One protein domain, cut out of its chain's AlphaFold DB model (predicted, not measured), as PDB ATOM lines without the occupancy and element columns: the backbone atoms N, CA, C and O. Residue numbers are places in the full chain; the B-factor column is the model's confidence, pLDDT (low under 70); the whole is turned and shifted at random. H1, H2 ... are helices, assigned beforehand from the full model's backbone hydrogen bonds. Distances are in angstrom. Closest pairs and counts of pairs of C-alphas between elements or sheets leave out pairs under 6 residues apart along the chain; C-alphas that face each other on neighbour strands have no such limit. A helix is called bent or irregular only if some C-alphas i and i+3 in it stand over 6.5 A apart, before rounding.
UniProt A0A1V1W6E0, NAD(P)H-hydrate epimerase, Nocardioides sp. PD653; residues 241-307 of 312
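AT A GLANCE: This is residues 241 to 307 of the 312 residues of the protein "NAD(P)H-hydrate epimerase" of Nocardioides sp. PD653 (UniProt A0A1V1W6E0). The domain is a long helical hairpin of two helices, H2 and H3, side by side in opposite ways, with a short helix, H1, packed on residues 298 to 305 of H3 at the open end of the hairpin. The two long helices come closest near Gly 264 and Tyr 293 and spread toward the end where residues 278 to 282 join them; before that link H2 has a kink of 65 degrees near residue 271. The printed part has 67 residues with three named helices, in the order H1, H2, H3 along the chain, and no named strand; the class is all helix, with 56 residues in the helices. The whole is loose, with a radius of gyration of the C-alphas of 13.7 A, and its outline is a rod whose C-alphas span 42 by 20 by 14 A, the long axis made by H2 and H3.

IN THESE COORDINATES: The printed part begins with H1, residues 241 to 248, from C-alpha 241 of Trp at (35.415, -108.622, 13.100) to C-alpha 248 of Ala at (41.548, -101.822, 7.886). Residues 249 to 252 are a tight link to H2. H2, residues 253 to 277, begins at Phe 253 and ends at Leu 277, whose C-alpha is at (64.419, -107.738, -13.421). It is the longest helix by residues, with 25, and its first and last C-alphas are 30.0 A apart. H2 is irregular: C-alphas 271 and 274 are 8.0 A apart, where about 5 A is the distance in a regular helix, and its line is a rough one. Residues 278 to 282 are a tight link to H3. H3, residues 283 to 305, measures 32.3 A from its first to its last C-alpha and ends at C-alpha 305 of Leu, at (45.892, -106.179, 18.699). Residues 306 and 307 follow it and end the printed part.

HOW THE PARTS SIT: H2 and H3 form a helical hairpin and touch, with 37 pairs of C-alphas within 8 A. Their closest C-alphas are those of Gly 264 and Tyr 293, 4.4 A apart. Their lines stand at a shallow tilt of 26 degrees, they run opposite ways, and their centres are 8.8 A apart. H1 touches H3, which meets it with residues 298 to 305 alone; the closest C-alphas are those of Ile 247 and Ser 301, 6.3 A apart. H1 and H3 stand at a steep tilt of 61 degrees and run opposite ways. H1 and H2 are close but not clearly touching, with 1 pair of C-alphas within 8 A, those of Ile 247 and Phe 253 at 7.7 A. Their tilt of 68 degrees is steep, only just short of about perpendicular, and they run the same way. In the backbone, every O i to N i+4 pair of H1 is within hydrogen-bond range; in H2 17 of 21 such pairs are, and in H3 17 of 19.

THE WHOLE: The two C-alphas farthest apart are those of Ala 278 and Arg 307, 43.2 A apart. The first and last printed C-alphas, those of Trp 241 and Arg 307, are 16.2 A apart. The printed part runs from residue 241 to residue 307 with no cut, within a full chain of 312 residues. Both links, H1 to H2 and H2 to H3, are tight, and there is no long link. The mean pLDDT of the printed part of this predicted model is 83.9, and no printed residue is under 70.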
ATOM      1  N   TRP A 241      35.924-109.619  14.040       78.88
ATOM      2  CA  TRP A 241      35.415-108.622  13.100       78.88
ATOM      3  C   TRP A 241      35.830-107.188  13.474       78.88
ATOM      4  O   TRP A 241      36.241-106.417  12.610       78.88
ATOM      5  N   GLN A 242      35.804-106.838  14.766       79.81
ATOM      6  CA  GLN A 242      36.303-105.545  15.254       79.81
ATOM      7  C   GLN A 242      37.819-105.419  15.074       79.81
ATOM      8  O   GLN A 242      38.284-104.367  14.644       79.81
ATOM      9  N   ALA A 243      38.576-106.494  15.321       79.88
ATOM     10  CA  ALA A 243      40.009-106.525  15.031       79.88
ATOM     11  C   ALA A 243      40.280-106.257  13.543       79.88
ATOM     12  O   ALA A 243      41.062-105.371  13.212       79.88
ATOM     13  N   GLY A 244      39.571-106.947  12.642       81.00
ATOM     14  CA  GLY A 244      39.688-106.722  11.199       81.00
ATOM     15  C   GLY A 244      39.386-105.276  10.792       81.00
ATOM     16  O   GLY A 244      40.122-104.695   9.995       81.00
ATOM     17  N   ARG A 245      38.359-104.659  11.391       81.94
ATOM     18  CA  ARG A 245      38.027-103.247  11.160       81.94
ATOM     19  C   ARG A 245      39.147-102.308  11.620       81.94
ATOM     20  O   ARG A 245      39.489-101.414  10.861       81.94
ATOM     21  N   LEU A 246      39.746-102.531  12.791       81.00
ATOM     22  CA  LEU A 246      40.856-101.712  13.304       81.00
ATOM     23  C   LEU A 246      42.108-101.786  12.416       81.00
ATOM     24  O   LEU A 246      42.769-100.774  12.184       81.00
ATOM     25  N   ILE A 247      42.408-102.970  11.873       83.00
ATOM     26  CA  ILE A 247      43.503-103.160  10.909       83.00
ATOM     27  C   ILE A 247      43.213-102.389   9.616       83.00
ATOM     28  O   ILE A 247      44.094-101.702   9.093       83.00
ATOM     29  N   ALA A 248      41.977-102.479   9.117       79.00
ATOM     30  CA  ALA A 248      41.548-101.822   7.886       79.00
ATOM     31  C   ALA A 248      41.474-100.290   8.009       79.00
ATOM     32  O   ALA A 248      41.737 -99.592   7.035       79.00
ATOM     33  N   THR A 249      41.160 -99.754   9.194       77.88
ATOM     34  CA  THR A 249      41.141 -98.304   9.455       77.88
ATOM     35  C   THR A 249      42.521 -97.729   9.780       77.88
ATOM     36  O   THR A 249      42.627 -96.535  10.038       77.88
ATOM     37  N   GLY A 250      43.578 -98.550   9.780       75.19
ATOM     38  CA  GLY A 250      44.952 -98.097  10.015       75.19
ATOM     39  C   GLY A 250      45.303 -97.849  11.486       75.19
ATOM     40  O   GLY A 250      46.312 -97.209  11.769       75.19
ATOM     41  N   ALA A 251      44.528 -98.378  12.437       75.94
ATOM     42  CA  ALA A 251      44.748 -98.129  13.864       75.94
ATOM     43  C   ALA A 251      46.093 -98.702  14.378       75.94
ATOM     44  O   ALA A 251      46.639 -98.254  15.381       75.94
ATOM     45  N   THR A 252      46.669 -99.668  13.657       79.19
ATOM     46  CA  THR A 252      47.973-100.297  13.938       79.19
ATOM     47  C   THR A 252      49.095 -99.827  13.004       79.19
ATOM     48  O   THR A 252      50.207-100.360  13.058       79.19
ATOM     49  N   PHE A 253      48.826 -98.837  12.145       79.31
ATOM     50  CA  PHE A 253      49.676 -98.483  11.007       79.31
ATOM     51  C   PHE A 253      51.111 -98.113  11.407       79.31
ATOM     52  O   PHE A 253      52.065 -98.638  10.837       79.31
ATOM     53  N   ALA A 254      51.290 -97.266  12.427       74.19
ATOM     54  CA  ALA A 254      52.615 -96.795  12.848       74.19
ATOM     55  C   ALA A 254      53.565 -97.934  13.270       74.19
ATOM     56  O   ALA A 254      54.769 -97.876  13.007       74.19
ATOM     57  N   THR A 255      53.020 -98.988  13.881       72.44
ATOM     58  CA  THR A 255      53.795-100.118  14.411       72.44
ATOM     59  C   THR A 255      53.945-101.236  13.378       72.44
ATOM     60  O   THR A 255      55.030-101.797  13.230       72.44
ATOM     61  N   ALA A 256      52.883-101.544  12.624       83.75
ATOM     62  CA  ALA A 256      52.859-102.680  11.703       83.75
ATOM     63  C   ALA A 256      53.532-102.397  10.349       83.75
ATOM     64  O   ALA A 256      54.127-103.297   9.752       83.75
ATOM     65  N   THR A 257      53.496-101.149   9.869       85.00
ATOM     66  CA  THR A 257      54.012-100.791   8.537       85.00
ATOM     67  C   THR A 257      55.528-100.954   8.430       85.00
ATOM     68  O   THR A 257      56.013-101.414   7.401       85.00
ATOM     69  N   ARG A 258      56.299-100.662   9.489       86.06
ATOM     70  CA  ARG A 258      57.766-100.842   9.459       86.06
ATOM     71  C   ARG A 258      58.154-102.303   9.234       86.06
ATOM     72  O   ARG A 258      58.991-102.592   8.384       86.06
ATOM     73  N   ILE A 259      57.506-103.220   9.955       84.00
ATOM     74  CA  ILE A 259      57.729-104.663   9.810       84.00
ATOM     75  C   ILE A 259      57.304-105.117   8.411       84.00
ATOM     76  O   ILE A 259      58.046-105.843   7.752       84.00
ATOM     77  N   ALA A 260      56.156-104.638   7.926       90.25
ATOM     78  CA  ALA A 260      55.667-104.974   6.596       90.25
ATOM     79  C   ALA A 260      56.596-104.517   5.468       90.25
ATOM     80  O   ALA A 260      56.818-105.270   4.524       90.25
ATOM     81  N   LEU A 261      57.184-103.324   5.583       90.62
ATOM     82  CA  LEU A 261      58.135-102.810   4.603       90.62
ATOM     83  C   LEU A 261      59.424-103.632   4.572       90.62
ATOM     84  O   LEU A 261      59.885-103.984   3.489       90.62
ATOM     85  N   VAL A 262      59.986-103.978   5.733       91.44
ATOM     86  CA  VAL A 262      61.223-104.772   5.805       91.44
ATOM     87  C   VAL A 262      60.985-106.186   5.274       91.44
ATOM     88  O   VAL A 262      61.659-106.621   4.342       91.44
ATOM     89  N   VAL A 263      59.994-106.892   5.824       90.06
ATOM     90  CA  VAL A 263      59.717-108.290   5.463       90.06
ATOM     91  C   VAL A 263      59.223-108.393   4.021       90.06
ATOM     92  O   VAL A 263      59.703-109.241   3.273       90.06
ATOM     93  N   GLY A 264      58.321-107.506   3.595       92.06
ATOM     94  CA  GLY A 264      57.778-107.518   2.238       92.06
ATOM     95  C   GLY A 264      58.822-107.224   1.164       92.06
ATOM     96  O   GLY A 264      58.791-107.846   0.100       92.06
ATOM     97  N   THR A 265      59.801-106.361   1.456       91.19
ATOM     98  CA  THR A 265      60.918-106.087   0.537       91.19
ATOM     99  C   THR A 265      61.824-107.302   0.387       91.19
ATOM    100  O   THR A 265      62.158-107.676  -0.736       91.19
ATOM    101  N   VAL A 266      62.154-107.982   1.490       92.44
ATOM    102  CA  VAL A 266      62.949-109.219   1.448       92.44
ATOM    103  C   VAL A 266      62.206-110.321   0.688       92.44
ATOM    104  O   VAL A 266      62.776-110.927  -0.216       92.44
ATOM    105  N   LEU A 267      60.923-110.550   0.986       89.19
ATOM    106  CA  LEU A 267      60.114-111.570   0.304       89.19
ATOM    107  C   LEU A 267      59.961-111.290  -1.193       89.19
ATOM    108  O   LEU A 267      59.979-112.219  -1.999       89.19
ATOM    109  N   THR A 268      59.832-110.022  -1.579       90.75
ATOM    110  CA  THR A 268      59.736-109.631  -2.990       90.75
ATOM    111  C   THR A 268      61.064-109.822  -3.713       90.75
ATOM    112  O   THR A 268      61.071-110.380  -4.806       90.75
ATOM    113  N   ALA A 269      62.184-109.446  -3.091       88.06
ATOM    114  CA  ALA A 269      63.511-109.651  -3.665       88.06
ATOM    115  C   ALA A 269      63.833-111.140  -3.869       88.06
ATOM    116  O   ALA A 269      64.326-111.517  -4.926       88.06
ATOM    117  N   VAL A 270      63.510-111.988  -2.885       87.44
ATOM    118  CA  VAL A 270      63.802-113.430  -2.939       87.44
ATOM    119  C   VAL A 270      62.889-114.165  -3.920       87.44
ATOM    120  O   VAL A 270      63.366-114.980  -4.702       87.44
ATOM    121  N   ASN A 271      61.580-113.898  -3.890       84.00
ATOM    122  CA  ASN A 271      60.614-114.715  -4.631       84.00
ATOM    123  C   ASN A 271      60.292-114.177  -6.029       84.00
ATOM    124  O   ASN A 271      59.798-114.928  -6.866       84.00
ATOM    125  N   LEU A 272      60.491-112.876  -6.267       84.06
ATOM    126  CA  LEU A 272      60.065-112.192  -7.493       84.06
ATOM    127  C   LEU A 272      61.176-111.336  -8.122       84.06
ATOM    128  O   LEU A 272      60.899-110.614  -9.076       84.06
ATOM    129  N   GLY A 273      62.418-111.429  -7.637       81.56
ATOM    130  CA  GLY A 273      63.555-110.686  -8.186       81.56
ATOM    131  C   GLY A 273      63.767-110.942  -9.680       81.56
ATOM    132  O   GLY A 273      63.808-109.989 -10.456       81.56
ATOM    133  N   ASP A 274      63.808-112.210 -10.100       80.25
ATOM    134  CA  ASP A 274      64.095-112.565 -11.497       80.25
ATOM    135  C   ASP A 274      62.996-112.107 -12.480       80.25
ATOM    136  O   ASP A 274      63.334-111.457 -13.472       80.25
ATOM    137  N   PRO A 275      61.685-112.335 -12.228       80.75
ATOM    138  CA  PRO A 275      60.624-111.818 -13.098       80.75
ATOM    139  C   PRO A 275      60.582-110.286 -13.178       80.75
ATOM    140  O   PRO A 275      60.325-109.732 -14.249       80.75
ATOM    141  N   ILE A 276      60.847-109.594 -12.062       80.81
ATOM    142  CA  ILE A 276      60.855-108.125 -12.008       80.81
ATOM    143  C   ILE A 276      62.030-107.569 -12.820       80.81
ATOM    144  O   ILE A 276      61.836-106.656 -13.622       80.81
ATOM    145  N   LEU A 277      63.228-108.141 -12.666       82.50
ATOM    146  CA  LEU A 277      64.419-107.738 -13.421       82.50
ATOM    147  C   LEU A 277      64.305-108.071 -14.914       82.50
ATOM    148  O   LEU A 277      64.811-107.323 -15.748       82.50
ATOM    149  N   ALA A 278      63.597-109.147 -15.262       83.12
ATOM    150  CA  ALA A 278      63.301-109.524 -16.642       83.12
ATOM    151  C   ALA A 278      62.177-108.685 -17.293       83.12
ATOM    152  O   ALA A 278      61.850-108.910 -18.460       83.12
ATOM    153  N   GLY A 279      61.563-107.742 -16.565       78.75
ATOM    154  CA  GLY A 279      60.473-106.895 -17.065       78.75
ATOM    155  C   GLY A 279      59.141-107.628 -17.268       78.75
ATOM    156  O   GLY A 279      58.241-107.108 -17.929       78.75
ATOM    157  N   GLN A 280      58.989-108.827 -16.705       76.94
ATOM    158  CA  GLN A 280      57.794-109.663 -16.834       76.94
ATOM    159  C   GLN A 280      56.775-109.310 -15.746       76.94
ATOM    160  O   GLN A 280      56.522-110.069 -14.812       76.94
ATOM    161  N   LEU A 281      56.190-108.117 -15.857       77.81
ATOM    162  CA  LEU A 281      55.170-107.627 -14.931       77.81
ATOM    163  C   LEU A 281      53.770-108.042 -15.397       77.81
ATOM    164  O   LEU A 281      52.985-107.224 -15.872       77.81
ATOM    165  N   ASP A 282      53.457-109.331 -15.270       84.62
ATOM    166  CA  ASP A 282      52.086-109.803 -15.455       84.62
ATOM    167  C   ASP A 282      51.197-109.439 -14.238       84.62
ATOM    168  O   ASP A 282      51.696-109.197 -13.128       84.62
ATOM    169  N   PRO A 283      49.859-109.397 -14.399       83.62
ATOM    170  CA  PRO A 283      48.950-109.102 -13.290       83.62
ATOM    171  C   PRO A 283      49.134-110.041 -12.086       83.62
ATOM    172  O   PRO A 283      48.967-109.622 -10.940       83.62
ATOM    173  N   ALA A 284      49.535-111.293 -12.323       83.38
ATOM    174  CA  ALA A 284      49.803-112.268 -11.269       83.38
ATOM    175  C   ALA A 284      51.028-111.893 -10.415       83.38
ATOM    176  O   ALA A 284      51.033-112.095  -9.200       83.38
ATOM    177  N   THR A 285      52.071-111.319 -11.011       83.56
ATOM    178  CA  THR A 285      53.256-110.805 -10.310       83.56
ATOM    179  C   THR A 285      52.900-109.582  -9.479       83.56
ATOM    180  O   THR A 285      53.275-109.532  -8.310       83.56
ATOM    181  N   GLY A 286      52.073-108.674 -10.005       83.56
ATOM    182  CA  GLY A 286      51.547-107.539  -9.237       83.56
ATOM    183  C   GLY A 286      50.790-107.968  -7.972       83.56
ATOM    184  O   GLY A 286      51.063-107.459  -6.885       83.56
ATOM    185  N   VAL A 287      49.904-108.965  -8.077       88.44
ATOM    186  CA  VAL A 287      49.174-109.522  -6.918       88.44
ATOM    187  C   VAL A 287      50.130-110.124  -5.883       88.44
ATOM    188  O   VAL A 287      49.956-109.908  -4.683       88.44
ATOM    189  N   ARG A 288      51.163-110.850  -6.328       85.31
ATOM    190  CA  ARG A 288      52.157-111.465  -5.433       85.31
ATOM    191  C   ARG A 288      53.013-110.424  -4.708       85.31
ATOM    192  O   ARG A 288      53.257-110.586  -3.515       85.31
ATOM    193  N   VAL A 289      53.399-109.337  -5.380       87.81
ATOM    194  CA  VAL A 289      54.088-108.207  -4.733       87.81
ATOM    195  C   VAL A 289      53.201-107.612  -3.643       87.81
ATOM    196  O   VAL A 289      53.638-107.503  -2.504       87.81
ATOM    197  N   VAL A 290      51.935-107.301  -3.937       90.56
ATOM    198  CA  VAL A 290      51.010-106.747  -2.930       90.56
ATOM    199  C   VAL A 290      50.844-107.694  -1.736       90.56
ATOM    200  O   VAL A 290      50.902-107.250  -0.587       90.56
ATOM    201  N   ALA A 291      50.704-109.000  -1.979       90.62
ATOM    202  CA  ALA A 291      50.579-110.002  -0.923       90.62
ATOM    203  C   ALA A 291      51.807-110.045   0.008       90.62
ATOM    204  O   ALA A 291      51.638-110.159   1.224       90.62
ATOM    205  N   ASN A 292      53.019-109.880  -0.534       91.62
ATOM    206  CA  ASN A 292      54.258-109.864   0.250       91.62
ATOM    207  C   ASN A 292      54.316-108.722   1.272       91.62
ATOM    208  O   ASN A 292      54.991-108.869   2.285       91.62
ATOM    209  N   TYR A 293      53.606-107.613   1.053       91.56
ATOM    210  CA  TYR A 293      53.519-106.512   2.021       91.56
ATOM    211  C   TYR A 293      52.257-106.597   2.886       91.56
ATOM    212  O   TYR A 293      52.302-106.313   4.085       91.56
ATOM    213  N   LEU A 294      51.135-107.037   2.311       90.69
ATOM    214  CA  LEU A 294      49.858-107.119   3.017       90.69
ATOM    215  C   LEU A 294      49.867-108.192   4.113       90.69
ATOM    216  O   LEU A 294      49.376-107.946   5.214       90.69
ATOM    217  N   ILE A 295      50.441-109.368   3.843       89.94
ATOM    218  CA  ILE A 295      50.456-110.477   4.807       89.94
ATOM    219  C   ILE A 295      51.260-110.101   6.065       89.94
ATOM    220  O   ILE A 295      50.694-110.178   7.159       89.94
ATOM    221  N   PRO A 296      52.520-109.624   5.972       88.06
ATOM    222  CA  PRO A 296      53.259-109.177   7.150       88.06
ATOM    223  C   PRO A 296      52.587-108.016   7.893       88.06
ATOM    224  O   PRO A 296      52.634-107.985   9.121       88.06
ATOM    225  N   TYR A 297      51.922-107.096   7.183       90.69
ATOM    226  CA  TYR A 297      51.158-106.012   7.810       90.69
ATOM    227  C   TYR A 297      50.000-106.544   8.663       90.69
ATOM    228  O   TYR A 297      49.846-106.135   9.817       90.69
ATOM    229  N   VAL A 298      49.208-107.482   8.133       87.56
ATOM    230  CA  VAL A 298      48.087-108.099   8.858       87.56
ATOM    231  C   VAL A 298      48.594-108.908  10.050       87.56
ATOM    232  O   VAL A 298      48.085-108.739  11.156       87.56
ATOM    233  N   VAL A 299      49.628-109.734   9.864       86.69
ATOM    234  CA  VAL A 299      50.218-110.548  10.942       86.69
ATOM    235  C   VAL A 299      50.786-109.663  12.054       86.69
ATOM    236  O   VAL A 299      50.515-109.896  13.231       86.69
ATOM    237  N   SER A 300      51.524-108.611  11.695       85.44
ATOM    238  CA  SER A 300      52.070-107.661  12.665       85.44
ATOM    239  C   SER A 300      50.963-106.907  13.403       85.44
ATOM    240  O   SER A 300      50.985-106.830  14.631       85.44
ATOM    241  N   SER A 301      49.942-106.435  12.682       84.44
ATOM    242  CA  SER A 301      48.791-105.752  13.279       84.44
ATOM    243  C   SER A 301      48.022-106.648  14.250       84.44
ATOM    244  O   SER A 301      47.615-106.197  15.316       84.44
ATOM    245  N   MET A 302      47.891-107.938  13.938       83.50
ATOM    246  CA  MET A 302      47.298-108.929  14.837       83.50
ATOM    247  C   MET A 302      48.132-109.140  16.106       83.50
ATOM    248  O   MET A 302      47.558-109.284  17.182       83.50
ATOM    249  N   GLY A 303      49.465-109.097  16.011       80.75
ATOM    250  CA  GLY A 303      50.361-109.132  17.174       80.75
ATOM    251  C   GLY A 303      50.324-107.863  18.041       80.75
ATOM    252  O   GLY A 303      50.625-107.919  19.236       80.75
ATOM    253  N   VAL A 304      49.938-106.716  17.471       79.12
ATOM    254  CA  VAL A 304      49.645-105.493  18.240       79.12
ATOM    255  C   VAL A 304      48.293-105.636  18.939       79.12
ATOM    256  O   VAL A 304      48.199-105.465  20.153       79.12
ATOM    257  N   LEU A 305      47.257-106.031  18.193       81.31
ATOM    258  CA  LEU A 305      45.892-106.179  18.699       81.31
ATOM    259  C   LEU A 305      45.739-107.319  19.714       81.31
ATOM    260  O   LEU A 305      44.869-107.253  20.578       81.31
ATOM    261  N   SER A 306      46.583-108.353  19.685       79.12
ATOM    262  CA  SER A 306      46.534-109.430  20.682       79.12
ATOM    263  C   SER A 306      46.776-108.935  22.112       79.12
ATOM    264  O   SER A 306      46.331-109.590  23.052       79.12
ATOM    265  N   ARG A 307      47.437-107.780  22.278       70.88
ATOM    266  CA  ARG A 307      47.690-107.135  23.578       70.88
ATOM    267  C   ARG A 307      46.505-106.302  24.073       70.88
ATOM    268  O   ARG A 307      46.437-106.011  25.258       70.88
TER     269      ARG A 307